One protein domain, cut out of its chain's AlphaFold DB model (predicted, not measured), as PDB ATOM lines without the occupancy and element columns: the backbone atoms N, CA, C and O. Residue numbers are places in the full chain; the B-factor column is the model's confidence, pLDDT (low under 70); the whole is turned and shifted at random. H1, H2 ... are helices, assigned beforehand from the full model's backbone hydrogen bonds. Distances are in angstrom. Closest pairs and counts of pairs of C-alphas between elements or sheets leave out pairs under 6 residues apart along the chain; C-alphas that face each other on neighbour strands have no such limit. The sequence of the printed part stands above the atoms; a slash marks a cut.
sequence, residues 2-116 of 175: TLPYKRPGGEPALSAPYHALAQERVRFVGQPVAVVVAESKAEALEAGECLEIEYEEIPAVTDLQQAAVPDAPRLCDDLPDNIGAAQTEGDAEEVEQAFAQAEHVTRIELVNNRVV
ATOM      1  N   THR A   2      21.974 -32.180  26.601       53.81
ATOM      2  CA  THR A   2      21.711 -30.799  27.030       53.81
ATOM      3  C   THR A   2      20.248 -30.498  26.738       53.81
ATOM      4  O   THR A   2      19.795 -30.694  25.610       53.81
ATOM      5  N   LEU A   3      19.487 -30.106  27.758       61.31
ATOM      6  CA  LEU A   3      18.106 -29.679  27.561       61.31
ATOM      7  C   LEU A   3      18.110 -28.434  26.654       61.31
ATOM      8  O   LEU A   3      19.008 -27.606  26.799       61.31
ATOM      9  N   PRO A   4      17.137 -28.255  25.741       74.50
ATOM     10  CA  PRO A   4      17.107 -27.119  24.807       74.50
ATOM     11  C   PRO A   4      16.819 -25.771  25.494       74.50
ATOM     12  O   PRO A   4      16.607 -24.762  24.828       74.50
ATOM     13  N   TYR A   5      16.770 -25.765  26.822       85.06
ATOM     14  CA  TYR A   5      16.441 -24.614  27.635       85.06
ATOM     15  C   TYR A   5      17.700 -23.829  28.001       85.06
ATOM     16  O   TYR A   5      18.823 -24.342  27.973       85.06
ATOM     17  N   LYS A   6      17.496 -22.567  28.365       89.12
ATOM     18  CA  LYS A   6      18.537 -21.681  28.887       89.12
ATOM     19  C   LYS A   6      18.294 -21.420  30.365       89.12
ATOM     20  O   LYS A   6      17.217 -21.703  30.875       89.12
ATOM     21  N   ARG A   7      19.294 -20.894  31.053       90.50
ATOM     22  CA  ARG A   7      19.213 -20.307  32.392       90.50
ATOM     23  C   ARG A   7      18.905 -18.807  32.287       90.50
ATOM     24  O   ARG A   7      19.028 -18.236  31.196       90.50
ATOM     25  N   PRO A   8      18.559 -18.140  33.404       87.69
ATOM     26  CA  PRO A   8      18.559 -16.680  33.455       87.69
ATOM     27  C   PRO A   8      19.888 -16.117  32.927       87.69
ATOM     28  O   PRO A   8      20.953 -16.646  33.233       87.69
ATOM     29  N   GLY A   9      19.824 -15.078  32.093       84.38
ATOM     30  CA  GLY A   9      21.007 -14.503  31.438       84.38
ATOM     31  C   GLY A   9      21.451 -15.207  30.147       84.38
ATOM     32  O   GLY A   9      22.328 -14.696  29.463       84.38
ATOM     33  N   GLY A  10      20.817 -16.321  29.760       85.62
ATOM     34  CA  GLY A  10      21.004 -16.946  28.445       85.62
ATOM     35  C   GLY A  10      22.017 -18.092  28.385       85.62
ATOM     36  O   GLY A  10      22.158 -18.701  27.323       85.62
ATOM     37  N   GLU A  11      22.663 -18.417  29.505       87.00
ATOM     38  CA  GLU A  11      23.557 -19.573  29.634       87.00
ATOM     39  C   GLU A  11      22.812 -20.902  29.398       87.00
ATOM     40  O   GLU A  11      21.593 -20.962  29.582       87.00
ATOM     41  N   PRO A  12      23.488 -21.993  29.000       88.44
ATOM     42  CA  PRO A  12      22.841 -23.292  28.817       88.44
ATOM     43  C   PRO A  12      22.149 -23.802  30.089       88.44
ATOM     44  O   PRO A  12      22.647 -23.600  31.199       88.44
ATOM     45  N   ALA A  13      21.021 -24.508  29.933       89.88
ATOM     46  CA  ALA A  13      20.383 -25.213  31.043       89.88
ATOM     47  C   ALA A  13      21.362 -26.161  31.735       89.88
ATOM     48  O   ALA A  13      22.157 -26.855  31.095       89.88
ATOM     49  N   LEU A  14      21.251 -26.209  33.057       87.88
ATOM     50  CA  LEU A  14      22.165 -26.949  33.907       87.88
ATOM     51  C   LEU A  14      21.370 -27.861  34.833       87.88
ATOM     52  O   LEU A  14      20.368 -27.462  35.421       87.88
ATOM     53  N   SER A  15      21.819 -29.101  34.950       87.12
ATOM     54  CA  SER A  15      21.249 -30.089  35.856       87.12
ATOM     55  C   SER A  15      22.371 -30.960  36.381       87.12
ATOM     56  O   SER A  15      23.315 -31.269  35.651       87.12
ATOM     57  N   ALA A  16      22.225 -31.408  37.623       85.06
ATOM     58  CA  ALA A  16      23.054 -32.476  38.149       85.06
ATOM     59  C   ALA A  16      22.860 -33.759  37.313       85.06
ATOM     60  O   ALA A  16      21.765 -33.972  36.766       85.06
ATOM     61  N   PRO A  17      23.881 -34.628  37.224       84.44
ATOM     62  CA  PRO A  17      23.724 -35.959  36.661       84.44
ATOM     63  C   PRO A  17      22.612 -36.740  37.373       84.44
ATOM     64  O   PRO A  17      22.484 -36.703  38.598       84.44
ATOM     65  N   TYR A  18      21.807 -37.465  36.597       86.44
ATOM     66  CA  TYR A  18      20.761 -38.333  37.128       86.44
ATOM     67  C   TYR A  18      21.231 -39.787  37.086       86.44
ATOM     68  O   TYR A  18      21.198 -40.435  36.039       86.44
ATOM     69  N   HIS A  19      21.726 -40.271  38.222       90.69
ATOM     70  CA  HIS A  19      22.240 -41.630  38.367       90.69
ATOM     71  C   HIS A  19      21.112 -42.642  38.605       90.69
ATOM     72  O   HIS A  19      20.082 -42.306  39.187       90.69
ATOM     73  N   ALA A  20      21.328 -43.892  38.178       92.56
ATOM     74  CA  ALA A  20      20.367 -44.982  38.369       92.56
ATOM     75  C   ALA A  20      20.129 -45.302  39.856       92.56
ATOM     76  O   ALA A  20      18.992 -45.519  40.264       92.56
ATOM     77  N   LEU A  21      21.202 -45.278  40.650       96.19
ATOM     78  CA  LEU A  21      21.178 -45.325  42.109       96.19
ATOM     79  C   LEU A  21      21.808 -44.038  42.643       96.19
ATOM     80  O   LEU A  21      22.765 -43.527  42.048       96.19
ATOM     81  N   ALA A  22      21.268 -43.516  43.742       94.88
ATOM     82  CA  ALA A  22      21.767 -42.321  44.401       94.88
ATOM     83  C   ALA A  22      23.273 -42.440  44.674       94.88
ATOM     84  O   ALA A  22      23.756 -43.464  45.147       94.88
ATOM     85  N   GLN A  23      24.006 -41.377  44.353       92.38
ATOM     86  CA  GLN A  23      25.429 -41.246  44.647       92.38
ATOM     87  C   GLN A  23      25.574 -40.192  45.737       92.38
ATOM     88  O   GLN A  23      25.045 -39.087  45.566       92.38
ATOM     89  N   GLU A  24      26.260 -40.557  46.824       90.69
ATOM     90  CA  GLU A  24      26.617 -39.733  47.996       90.69
ATOM     91  C   GLU A  24      25.447 -39.166  48.818       90.69
ATOM     92  O   GLU A  24      25.552 -39.055  50.033       90.69
ATOM     93  N   ARG A  25      24.329 -38.799  48.184       91.50
ATOM     94  CA  ARG A  25      23.158 -38.193  48.820       91.50
ATOM     95  C   ARG A  25      21.863 -38.547  48.101       91.50
ATOM     96  O   ARG A  25      21.807 -38.602  46.865       91.50
ATOM     97  N   VAL A  26      20.799 -38.683  48.885       94.31
ATOM     98  CA  VAL A  26      19.422 -38.789  48.394       94.31
ATOM     99  C   VAL A  26      18.804 -37.397  48.313       94.31
ATOM    100  O   VAL A  26      18.933 -36.589  49.225       94.31
ATOM    101  N   ARG A  27      18.157 -37.100  47.187       92.38
ATOM    102  CA  ARG A  27      17.637 -35.766  46.843       92.38
ATOM    103  C   ARG A  27      16.120 -35.659  46.962       92.38
ATOM    104  O   ARG A  27      15.582 -34.558  46.950       92.38
ATOM    105  N   PHE A  28      15.425 -36.789  47.027       93.38
ATOM    106  CA  PHE A  28      13.976 -36.846  47.180       93.38
ATOM    107  C   PHE A  28      13.546 -38.197  47.752       93.38
ATOM    108  O   PHE A  28      14.202 -39.218  47.543       93.38
ATOM    109  N   VAL A  29      12.402 -38.205  48.434       94.44
ATOM    110  CA  VAL A  29      11.786 -39.433  48.947       94.44
ATOM    111  C   VAL A  29      11.436 -40.364  47.783       94.44
ATOM    112  O   VAL A  29      10.747 -39.959  46.846       94.44
ATOM    113  N   GLY A  30      11.908 -41.610  47.851       94.12
ATOM    114  CA  GLY A  30      11.711 -42.622  46.808       94.12
ATOM    115  C   GLY A  30      12.811 -42.674  45.742       94.12
ATOM    116  O   GLY A  30      12.661 -43.410  44.768       94.12
ATOM    117  N   GLN A  31      13.910 -41.924  45.890       95.75
ATOM    118  CA  GLN A  31      15.080 -42.112  45.030       95.75
ATOM    119  C   GLN A  31      15.705 -43.500  45.280       95.75
ATOM    120  O   GLN A  31      15.949 -43.840  46.438       95.75
ATOM    121  N   PRO A  32      16.003 -44.294  44.235       96.19
ATOM    122  CA  PRO A  32      16.654 -45.590  44.408       96.19
ATOM    123  C   PRO A  32      18.063 -45.450  44.993       96.19
ATOM    124  O   PRO A  32      18.833 -44.604  44.542       96.19
ATOM    125  N   VAL A  33      18.407 -46.301  45.957       96.81
ATOM    126  CA  VAL A  33      19.702 -46.288  46.673       96.81
ATOM    127  C   VAL A  33      20.467 -47.602  46.542       96.81
ATOM    128  O   VAL A  33      21.691 -47.596  46.484       96.81
ATOM    129  N   ALA A  34      19.756 -48.719  46.417       96.19
ATOM    130  CA  ALA A  34      20.318 -50.049  46.236       96.19
ATOM    131  C   ALA A  34      19.416 -50.886  45.319       96.19
ATOM    132  O   ALA A  34      18.250 -50.551  45.098       96.19
ATOM    133  N   VAL A  35      19.966 -51.981  44.795       96.00
ATOM    134  CA  VAL A  35      19.228 -53.007  44.052       96.00
ATOM    135  C   VAL A  35      19.559 -54.375  44.637       96.00
ATOM    136  O   VAL A  35      20.720 -54.668  44.910       96.00
ATOM    137  N   VAL A  36      18.535 -55.203  44.826       97.00
ATOM    138  CA  VAL A  36      18.673 -56.591  45.272       97.00
ATOM    139  C   VAL A  36      18.374 -57.507  44.095       97.00
ATOM    140  O   VAL A  36      17.388 -57.313  43.383       97.00
ATOM    141  N   VAL A  37      19.232 -58.503  43.892       96.31
ATOM    142  CA  VAL A  37      19.066 -59.548  42.880       96.31
ATOM    143  C   VAL A  37      19.044 -60.888  43.608       96.31
ATOM    144  O   VAL A  37      19.950 -61.168  44.390       96.31
ATOM    145  N   ALA A  38      18.012 -61.693  43.365       96.75
ATOM    146  CA  ALA A  38      17.826 -63.013  43.967       96.75
ATOM    147  C   ALA A  38      17.201 -63.983  42.952       96.75
ATOM    148  O   ALA A  38      16.767 -63.558  41.878       96.75
ATOM    149  N   GLU A  39      17.152 -65.276  43.284       96.81
ATOM    150  CA  GLU A  39      16.589 -66.308  42.400       96.81
ATOM    151  C   GLU A  39      15.057 -66.239  42.339       96.81
ATOM    152  O   GLU A  39      14.454 -66.606  41.329       96.81
ATOM    153  N   SER A  40      14.419 -65.706  43.385       96.69
ATOM    154  CA  SER A  40      12.977 -65.482  43.426       96.69
ATOM    155  C   SER A  40      12.589 -64.085  43.912       96.69
ATOM    156  O   SER A  40      13.324 -63.390  44.617       96.69
ATOM    157  N   LYS A  41      11.357 -63.679  43.581       94.88
ATOM    158  CA  LYS A  41      10.763 -62.433  44.085       94.88
ATOM    159  C   LYS A  41      10.663 -62.414  45.614       94.88
ATOM    160  O   LYS A  41      10.848 -61.357  46.205       94.88
ATOM    161  N   ALA A  42      10.330 -63.547  46.235       97.38
ATOM    162  CA  ALA A  42      10.182 -63.633  47.688       97.38
ATOM    163  C   ALA A  42      11.525 -63.372  48.385       97.38
ATOM    164  O   ALA A  42      11.605 -62.485  49.227       97.38
ATOM    165  N   GLU A  43      12.587 -64.041  47.934       98.00
ATOM    166  CA  GLU A  43      13.945 -63.835  48.451       98.00
ATOM    167  C   GLU A  43      14.436 -62.401  48.228       98.00
ATOM    168  O   GLU A  43      15.039 -61.818  49.123       98.00
ATOM    169  N   ALA A  44      14.160 -61.803  47.062       97.56
ATOM    170  CA  ALA A  44      14.544 -60.418  46.790       97.56
ATOM    171  C   ALA A  44      13.862 -59.424  47.745       97.56
ATOM    172  O   ALA A  44      14.492 -58.460  48.174       97.56
ATOM    173  N   LEU A  45      12.586 -59.650  48.079       96.81
ATOM    174  CA  LEU A  45      11.854 -58.819  49.038       96.81
ATOM    175  C   LEU A  45      12.402 -59.003  50.454       96.81
ATOM    176  O   LEU A  45      12.689 -58.013  51.115       96.81
ATOM    177  N   GLU A  46      12.612 -60.245  50.890       97.56
ATOM    178  CA  GLU A  46      13.178 -60.546  52.211       97.56
ATOM    179  C   GLU A  46      14.581 -59.955  52.383       97.56
ATOM    180  O   GLU A  46      14.867 -59.305  53.385       97.56
ATOM    181  N   ALA A  47      15.454 -60.114  51.386       97.75
ATOM    182  CA  ALA A  47      16.785 -59.517  51.403       97.75
ATOM    183  C   ALA A  47      16.739 -57.980  51.343       97.75
ATOM    184  O   ALA A  47      17.600 -57.326  51.926       97.75
ATOM    185  N   GLY A  48      15.734 -57.403  50.676       96.38
ATOM    186  CA  GLY A  48      15.498 -55.960  50.655       96.38
ATOM    187  C   GLY A  48      15.184 -55.382  52.035       96.38
ATOM    188  O   GLY A  48      15.732 -54.343  52.384       96.38
ATOM    189  N   GLU A  49      14.370 -56.073  52.837       96.19
ATOM    190  CA  GLU A  49      14.037 -55.665  54.215       96.19
ATOM    191  C   GLU A  49      15.242 -55.741  55.170       96.19
ATOM    192  O   GLU A  49      15.269 -55.069  56.197       96.19
ATOM    193  N   CYS A  50      16.263 -56.533  54.830       96.62
ATOM    194  CA  CYS A  50      17.507 -56.634  55.597       96.62
ATOM    195  C   CYS A  50      18.515 -55.509  55.294       96.62
ATOM    196  O   CYS A  50      19.572 -55.462  55.924       96.62
ATOM    197  N   LEU A  51      18.250 -54.642  54.310       95.94
ATOM    198  CA  LEU A  51      19.146 -53.536  53.982       95.94
ATOM    199  C   LEU A  51      19.023 -52.413  55.016       95.94
ATOM    200  O   LEU A  51      18.009 -51.723  55.092       95.94
ATOM    201  N   GLU A  52      20.105 -52.169  55.747       96.38
ATOM    202  CA  GLU A  52      20.249 -51.006  56.619       96.38
ATOM    203  C   GLU A  52      21.032 -49.908  55.893       96.38
ATOM    204  O   GLU A  52      22.101 -50.152  55.328       96.38
ATOM    205  N   ILE A  53      20.489 -48.689  55.883       95.44
ATOM    206  CA  ILE A  53      21.129 -47.522  55.269       95.44
ATOM    207  C   ILE A  53      21.134 -46.395  56.288       95.44
ATOM    208  O   ILE A  53      20.082 -45.941  56.737       95.44
ATOM    209  N   GLU A  54      22.331 -45.940  56.633       96.06
ATOM    210  CA  GLU A  54      22.531 -44.807  57.524       96.06
ATOM    211  C   GLU A  54      22.522 -43.506  56.716       96.06
ATOM    212  O   GLU A  54      23.202 -43.383  55.694       96.06
ATOM    213  N   TYR A  55      21.747 -42.529  57.182       96.38
ATOM    214  CA  TYR A  55      21.644 -41.210  56.568       96.38
ATOM    215  C   TYR A  55      22.045 -40.131  57.567       96.38
ATOM    216  O   TYR A  55      21.657 -40.172  58.733       96.38
ATOM    217  N   GLU A  56      22.751 -39.120  57.073       96.38
ATOM    218  CA  GLU A  56      22.825 -37.817  57.722       96.38
ATOM    219  C   GLU A  56      21.736 -36.926  57.115       96.38
ATOM    220  O   GLU A  56      21.701 -36.705  55.900       96.38
ATOM    221  N   GLU A  57      20.806 -36.454  57.945       94.44
ATOM    222  CA  GLU A  57      19.724 -35.592  57.476       94.44
ATOM    223  C   GLU A  57      20.254 -34.218  57.056       94.44
ATOM    224  O   GLU A  57      21.032 -33.578  57.763       94.44
ATOM    225  N   ILE A  58      19.764 -33.734  55.915       93.00
ATOM    226  CA  ILE A  58      20.066 -32.402  55.387       93.00
ATOM    227  C   ILE A  58      18.776 -31.591  55.219       93.00
ATOM    228  O   ILE A  58      17.712 -32.176  54.989       93.00
ATOM    229  N   PRO A  59      18.836 -30.246  55.293       92.88
ATOM    230  CA  PRO A  59      17.664 -29.409  55.073       92.88
ATOM    231  C   PRO A  59      17.034 -29.657  53.697       92.88
ATOM    232  O   PRO A  59      17.688 -29.512  52.663       92.88
ATOM    233  N   ALA A  60      15.748 -30.000  53.686       93.12
ATOM    234  CA  ALA A  60      14.977 -30.207  52.467       93.12
ATOM    235  C   ALA A  60      14.149 -28.962  52.119       93.12
ATOM    236  O   ALA A  60      13.578 -28.318  52.999       93.12
ATOM    237  N   VAL A  61      14.030 -28.662  50.824       94.62
ATOM    238  CA  VAL A  61      13.149 -27.607  50.304       94.62
ATOM    239  C   VAL A  61      12.188 -28.222  49.297       94.62
ATOM    240  O   VAL A  61      12.607 -28.746  48.266       94.62
ATOM    241  N   THR A  62      10.892 -28.183  49.600       93.19
ATOM    242  CA  THR A  62       9.841 -28.773  48.751       93.19
ATOM    243  C   THR A  62       8.977 -27.734  48.042       93.19
ATOM    244  O   THR A  62       8.156 -28.099  47.204       93.19
ATOM    245  N   ASP A  63       9.148 -26.454  48.375       92.88
ATOM    246  CA  ASP A  63       8.472 -25.337  47.725       92.88
ATOM    247  C   ASP A  63       9.382 -24.688  46.671       92.88
ATOM    248  O   ASP A  63      10.556 -24.418  46.923       92.88
ATOM    249  N   LEU A  64       8.840 -24.438  45.476       91.19
ATOM    250  CA  LEU A  64       9.620 -23.917  44.350       91.19
ATOM    251  C   LEU A  64      10.073 -22.468  44.560       91.19
ATOM    252  O   LEU A  64      11.170 -22.116  44.130       91.19
ATOM    253  N   GLN A  65       9.256 -21.630  45.208       91.25
ATOM    254  CA  GLN A  65       9.616 -20.233  45.457       91.25
ATOM    255  C   GLN A  65      10.710 -20.157  46.522       91.25
ATOM    256  O   GLN A  65      11.698 -19.450  46.336       91.25
ATOM    257  N   GLN A  66      10.583 -20.947  47.592       95.12
ATOM    258  CA  GLN A  66      11.612 -21.069  48.623       95.12
ATOM    259  C   GLN A  66      12.910 -21.660  48.070       95.12
ATOM    260  O   GLN A  66      13.979 -21.235  48.482       95.12
ATOM    261  N   ALA A  67      12.853 -22.597  47.119       94.62
ATOM    262  CA  ALA A  67      14.058 -23.153  46.505       94.62
ATOM    263  C   ALA A  67      14.831 -22.122  45.668       94.62
ATOM    264  O   ALA A  67      16.040 -22.265  45.509       94.62
ATOM    265  N   ALA A  68      14.153 -21.102  45.136       92.69
ATOM    266  CA  ALA A  68      14.740 -20.100  44.250       92.69
ATOM    267  C   ALA A  68      15.354 -18.889  44.979       92.69
ATOM    268  O   ALA A  68      15.933 -18.024  44.319       92.69
ATOM    269  N   VAL A  69      15.233 -18.791  46.310       93.75
ATOM    270  CA  VAL A  69      15.846 -17.679  47.055       93.75
ATOM    271  C   VAL A  69      17.371 -17.864  47.164       93.75
ATOM    272  O   VAL A  69      17.829 -19.007  47.196       93.75
ATOM    273  N   PRO A  70      18.171 -16.781  47.253       89.88
ATOM    274  CA  PRO A  70      19.638 -16.859  47.191       89.88
ATOM    275  C   PRO A  70      20.305 -17.810  48.199       89.88
ATOM    276  O   PRO A  70      21.309 -18.428  47.865       89.88
ATOM    277  N   ASP A  71      19.727 -17.958  49.394       89.12
ATOM    278  CA  ASP A  71      20.292 -18.759  50.493       89.12
ATOM    279  C   ASP A  71      19.532 -20.074  50.738       89.12
ATOM    280  O   ASP A  71      19.650 -20.692  51.800       89.12
ATOM    281  N   ALA A  72      18.710 -20.505  49.778       94.50
ATOM    282  CA  ALA A  72      18.030 -21.789  49.871       94.50
ATOM    283  C   ALA A  72      19.058 -22.935  49.945       94.50
ATOM    284  O   ALA A  72      20.056 -22.907  49.216       94.50
ATOM    285  N   PRO A  73      18.806 -23.990  50.746       93.12
ATOM    286  CA  PRO A  73      19.562 -25.232  50.642       93.12
ATOM    287  C   PRO A  73      19.680 -25.677  49.178       93.12
ATOM    288  O   PRO A  73      18.680 -25.808  48.463       93.12
ATOM    289  N   ARG A  74      20.917 -25.863  48.709       90.56
ATOM    290  CA  ARG A  74      21.180 -26.234  47.316       90.56
ATOM    291  C   ARG A  74      20.961 -27.726  47.123       90.56
ATOM    292  O   ARG A  74      21.505 -28.545  47.857       90.56
ATOM    293  N   LEU A  75      20.222 -28.087  46.077       89.62
ATOM    294  CA  LEU A  75      20.002 -29.488  45.711       89.62
ATOM    295  C   LEU A  75      21.292 -30.165  45.213       89.62
ATOM    296  O   LEU A  75      21.476 -31.379  45.357       89.62
ATOM    297  N   CYS A  76      22.180 -29.388  44.592       88.19
ATOM    298  CA  CYS A  76      23.468 -29.842  44.090       88.19
ATOM    299  C   CYS A  76      24.512 -28.742  44.282       88.19
ATOM    300  O   CYS A  76      24.348 -27.633  43.781       88.19
ATOM    301  N   ASP A  77      25.581 -29.068  45.010       86.44
ATOM    302  CA  ASP A  77      26.587 -28.086  45.421       86.44
ATOM    303  C   ASP A  77      27.452 -27.556  44.278       86.44
ATOM    304  O   ASP A  77      27.962 -26.436  44.360       86.44
ATOM    305  N   ASP A  78      27.579 -28.333  43.206       85.81
ATOM    306  CA  ASP A  78      28.310 -27.941  42.001       85.81
ATOM    307  C   ASP A  78      27.519 -26.946  41.138       85.81
ATOM    308  O   ASP A  78      28.049 -26.392  40.174       85.81
ATOM    309  N   LEU A  79      26.240 -26.720  41.464       88.38
ATOM    310  CA  LEU A  79      25.395 -25.754  40.776       88.38
ATOM    311  C   LEU A  79      25.418 -24.403  41.508       88.38
ATOM    312  O   LEU A  79      25.461 -24.357  42.742       88.38
ATOM    313  N   PRO A  80      25.364 -23.284  40.763       89.69
ATOM    314  CA  PRO A  80      25.391 -21.952  41.365       89.69
ATOM    315  C   PRO A  80      24.116 -21.637  42.161       89.69
ATOM    316  O   PRO A  80      24.169 -20.867  43.112       89.69
ATOM    317  N   ASP A  81      22.984 -22.239  41.789       92.50
ATOM    318  CA  ASP A  81      21.674 -22.064  42.414       92.50
ATOM    319  C   ASP A  81      20.767 -23.279  42.106       92.50
ATOM    320  O   ASP A  81      21.178 -24.239  41.443       92.50
ATOM    321  N   ASN A  82      19.511 -23.227  42.558       93.00
ATOM    322  CA  ASN A  82      18.496 -24.250  42.285       93.00
ATOM    323  C   ASN A  82      17.715 -24.026  40.965       93.00
ATOM    324  O   ASN A  82      16.718 -24.707  40.714       93.00
ATOM    325  N   ILE A  83      18.130 -23.089  40.104       91.88
ATOM    326  CA  ILE A  83      17.441 -22.748  38.851       91.88
ATOM    327  C   ILE A  83      18.067 -23.526  37.692       91.88
ATOM    328  O   ILE A  83      19.052 -23.103  37.097       91.88
ATOM    329  N   GLY A  84      17.483 -24.665  37.312       90.25
ATOM    330  CA  GLY A  84      18.013 -25.465  36.198       90.25
ATOM    331  C   GLY A  84      17.809 -24.832  34.815       90.25
ATOM    332  O   GLY A  84      18.654 -24.970  33.926       90.25
ATOM    333  N   ALA A  85      16.695 -24.118  34.641       91.38
ATOM    334  CA  ALA A  85      16.321 -23.436  33.409       91.38
ATOM    335  C   ALA A  85      15.322 -22.296  33.679       91.38
ATOM    336  O   ALA A  85      14.556 -22.350  34.639       91.38
ATOM    337  N   ALA A  86      15.305 -21.300  32.798       89.44
ATOM    338  CA  ALA A  86      14.318 -20.236  32.722       89.44
ATOM    339  C   ALA A  86      14.040 -19.912  31.249       89.44
ATOM    340  O   ALA A  86      14.961 -19.776  30.441       89.44
ATOM    341  N   GLN A  87      12.765 -19.780  30.903       86.69
ATOM    342  CA  GLN A  87      12.339 -19.379  29.569       86.69
ATOM    343  C   GLN A  87      11.202 -18.374  29.701       86.69
ATOM    344  O   GLN A  87      10.258 -18.578  30.464       86.69
ATOM    345  N   THR A  88      11.319 -17.286  28.955       86.56
ATOM    346  CA  THR A  88      10.312 -16.237  28.852       86.56
ATOM    347  C   THR A  88      10.099 -15.984  27.373       86.56
ATOM    348  O   THR A  88      11.063 -15.889  26.620       86.56
ATOM    349  N   GLU A  89       8.839 -15.925  26.967       88.06
ATOM    350  CA  GLU A  89       8.422 -15.716  25.585       88.06
ATOM    351  C   GLU A  89       7.454 -14.531  25.549       88.06
ATOM    352  O   GLU A  89       6.677 -14.342  26.488       88.06
ATOM    353  N   GLY A  90       7.482 -13.767  24.457       92.50
ATOM    354  CA  GLY A  90       6.684 -12.552  24.285       92.50
ATOM    355  C   GLY A  90       7.459 -11.263  24.569       92.50
ATOM    356  O   GLY A  90       8.657 -11.291  24.849       92.50
ATOM    357  N   ASP A  91       6.759 -10.136  24.467       95.38
ATOM    358  CA  ASP A  91       7.311  -8.799  24.686       95.38
ATOM    359  C   ASP A  91       6.834  -8.254  26.038       95.38
ATOM    360  O   ASP A  91       5.651  -7.972  26.238       95.38
ATOM    361  N   ALA A  92       7.758  -8.154  26.994       93.88
ATOM    362  CA  ALA A  92       7.442  -7.686  28.337       93.88
ATOM    363  C   ALA A  92       7.058  -6.196  28.363       93.88
ATOM    364  O   ALA A  92       6.201  -5.817  29.161       93.88
ATOM    365  N   GLU A  93       7.650  -5.375  27.491       96.69
ATOM    366  CA  GLU A  93       7.388  -3.936  27.439       96.69
ATOM    367  C   GLU A  93       6.003  -3.662  26.845       96.69
ATOM    368  O   GLU A  93       5.238  -2.879  27.410       96.69
ATOM    369  N   GLU A  94       5.632  -4.339  25.752       97.62
ATOM    370  CA  GLU A  94       4.285  -4.227  25.172       97.62
ATOM    371  C   GLU A  94       3.206  -4.696  26.158       97.62
ATOM    372  O   GLU A  94       2.162  -4.052  26.303       97.62
ATOM    373  N   VAL A  95       3.462  -5.795  26.878       96.88
ATOM    374  CA  VAL A  95       2.548  -6.305  27.908       96.88
ATOM    375  C   VAL A  95       2.395  -5.297  29.048       96.88
ATOM    376  O   VAL A  95       1.268  -5.005  29.450       96.88
ATOM    377  N   GLU A  96       3.490  -4.730  29.555       97.00
ATOM    378  CA  GLU A  96       3.448  -3.719  30.618       97.00
ATOM    379  C   GLU A  96       2.677  -2.465  30.180       97.00
ATOM    380  O   GLU A  96       1.815  -1.978  30.917       97.00
ATOM    381  N   GLN A  97       2.903  -1.989  28.953       97.62
ATOM    382  CA  GLN A  97       2.155  -0.867  28.380       97.62
ATOM    383  C   GLN A  97       0.654  -1.163  28.281       97.62
ATOM    384  O   GLN A  97      -0.163  -0.303  28.622       97.62
ATOM    385  N   ALA A  98       0.280  -2.371  27.849       97.44
ATOM    386  CA  ALA A  98      -1.115  -2.784  27.759       97.44
ATOM    387  C   ALA A  98      -1.793  -2.820  29.139       97.44
ATOM    388  O   ALA A  98      -2.915  -2.334  29.287       97.44
ATOM    389  N   PHE A  99      -1.104  -3.331  30.167       97.56
ATOM    390  CA  PHE A  99      -1.610  -3.320  31.543       97.56
ATOM    391  C   PHE A  99      -1.736  -1.902  32.115       97.56
ATOM    392  O   PHE A  99      -2.717  -1.618  32.799       97.56
ATOM    393  N   ALA A 100      -0.797  -1.000  31.816       97.44
ATOM    394  CA  ALA A 100      -0.834   0.384  32.294       97.44
ATOM    395  C   ALA A 100      -2.005   1.200  31.714       97.44
ATOM    396  O   ALA A 100      -2.458   2.159  32.339       97.44
ATOM    397  N   GLN A 101      -2.495   0.832  30.527       97.44
ATOM    398  CA  GLN A 101      -3.603   1.506  29.840       97.44
ATOM    399  C   GLN A 101      -4.970   0.850  30.091       97.44
ATOM    400  O   GLN A 101      -5.993   1.375  29.649       97.44
ATOM    401  N   ALA A 102      -5.011  -0.296  30.775       97.94
ATOM    402  CA  ALA A 102      -6.244  -1.037  30.995       97.94
ATOM    403  C   ALA A 102      -7.172  -0.313  31.988       97.94
ATOM    404  O   ALA A 102      -6.770   0.048  33.091       97.94
ATOM    405  N   GLU A 103      -8.450  -0.169  31.628       97.88
ATOM    406  CA  GLU A 103      -9.481   0.388  32.520       97.88
ATOM    407  C   GLU A 103      -9.707  -0.493  33.761       97.88
ATOM    408  O   GLU A 103     -10.040  -0.002  34.841       97.88
ATOM    409  N   HIS A 104      -9.501  -1.804  33.621       97.88
ATOM    410  CA  HIS A 104      -9.623  -2.760  34.709       97.88
ATOM    411  C   HIS A 104      -8.576  -3.868  34.598       97.88
ATOM    412  O   HIS A 104      -8.381  -4.452  33.533       97.88
ATOM    413  N   VAL A 105      -7.955  -4.201  35.729       97.81
ATOM    414  CA  VAL A 105      -6.995  -5.299  35.855       97.81
ATOM    415  C   VAL A 105      -7.474  -6.232  36.956       97.81
ATOM    416  O   VAL A 105      -7.718  -5.801  38.081       97.81
ATOM    417  N   THR A 106      -7.576  -7.521  36.637       97.25
ATOM    418  CA  THR A 106      -7.844  -8.576  37.618       97.25
ATOM    419  C   THR A 106      -6.648  -9.511  37.717       97.25
ATOM    420  O   THR A 106      -5.929  -9.729  36.740       97.25
ATOM    421  N   ARG A 107      -6.427 -10.067  38.907       97.06
ATOM    422  CA  ARG A 107      -5.334 -10.994  39.184       97.06
ATOM    423  C   ARG A 107      -5.878 -12.211  39.910       97.06
ATOM    424  O   ARG A 107      -6.651 -12.082  40.855       97.06
ATOM    425  N   ILE A 108      -5.415 -13.378  39.488       97.06
ATOM    426  CA  ILE A 108      -5.640 -14.639  40.179       97.06
ATOM    427  C   ILE A 108      -4.299 -15.323  40.408       97.06
ATOM    428  O   ILE A 108      -3.408 -15.275  39.560       97.06
ATOM    429  N   GLU A 109      -4.164 -15.947  41.569       94.81
ATOM    430  CA  GLU A 109      -3.076 -16.866  41.858       94.81
ATOM    431  C   GLU A 109      -3.598 -18.291  41.677       94.81
ATOM    432  O   GLU A 109      -4.628 -18.663  42.241       94.81
ATOM    433  N   LEU A 110      -2.921 -19.069  40.833       94.75
ATOM    434  CA  LEU A 110      -3.305 -20.438  40.508       94.75
ATOM    435  C   LEU A 110      -2.159 -21.378  40.861       94.75
ATOM    436  O   LEU A 110      -1.051 -21.238  40.347       94.75
ATOM    437  N   VAL A 111      -2.458 -22.380  41.685       92.75
ATOM    438  CA  VAL A 111      -1.551 -23.500  41.936       92.75
ATOM    439  C   VAL A 111      -1.939 -24.634  40.997       92.75
ATOM    440  O   VAL A 111      -3.001 -25.240  41.141       92.75
ATOM    441  N   ASN A 112      -1.081 -24.926  40.018       93.12
ATOM    442  CA  ASN A 112      -1.217 -26.144  39.228       93.12
ATOM    443  C   ASN A 112      -0.642 -27.313  40.036       93.12
ATOM    444  O   ASN A 112       0.575 -27.473  40.142       93.12
ATOM    445  N   ASN A 113      -1.530 -28.089  40.650       93.75
ATOM    446  CA  ASN A 113      -1.140 -29.166  41.548       93.75
ATOM    447  C   ASN A 113      -0.314 -30.237  40.833       93.75
ATOM    448  O   ASN A 113      -0.612 -30.650  39.710       93.75
ATOM    449  N   ARG A 114       0.689 -30.767  41.536       93.56
ATOM    450  CA  ARG A 114       1.437 -31.933  41.067       93.56
ATOM    451  C   ARG A 114       0.517 -33.154  41.055       93.56
ATOM    452  O   ARG A 114       0.077 -33.615  42.103       93.56
ATOM    453  N   VAL A 115       0.279 -33.703  39.870       96.06
ATOM    454  CA  VAL A 115      -0.463 -34.953  39.658       96.06
ATOM    455  C   VAL A 115       0.412 -35.974  38.932       96.06
ATOM    456  O   VAL A 115       1.404 -35.620  38.295       96.06
ATOM    457  N   VAL A 116       0.063 -37.256  39.032       94.25
ATOM    458  CA  VAL A 116       0.757 -38.352  38.343       94.25
ATOM    459  C   VAL A 116      -0.236 -39.107  37.466       94.25
ATOM    460  O   VAL A 116      -1.383 -39.289  37.854       94.25
TER     461      VAL A 116
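Overview. This is residues 2 to 116 of the 175 residues of an uncharacterized protein of SAR324 cluster bacterium (UniProt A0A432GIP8). The model has little regular structure: a long, loosely winding chain with H3 near one end of its long axis, H1 near the other and H2 between. Residues 89 to 116 stick out as an arm that folds back after H3. The 115 printed residues hold three named helices, H1, H2 and H3 along the chain, and no named strand; the class is all helix, with only 23 residues in them. It is an extended rod of 71 by 29 by 27 A, radius of gyration of the C-alphas 21.6 A.

Along the chain. H3, residues 92 to 101, is 14.4 A long and ends at C-alpha 101 (-3.603, 1.506, 29.840). H2 is residues 64 to 67. H1, residues 41 to 49, begins at C-alpha 41 (10.763, -62.433, 44.085) and is 12.6 A long.

Arrangement. H3 is apart from H2 and H1, and H1 is apart from H2. Every O i to N i+4 pair is within hydrogen-bond range in H1 and H3; H2 is too short for one.

Size, cuts and confidence. The C-alphas farthest apart, Glu 39 and Glu 103, are 72.3 A apart. Both links are long. The printed part has no cut; pLDDT is under 70 at residues 2 to 3.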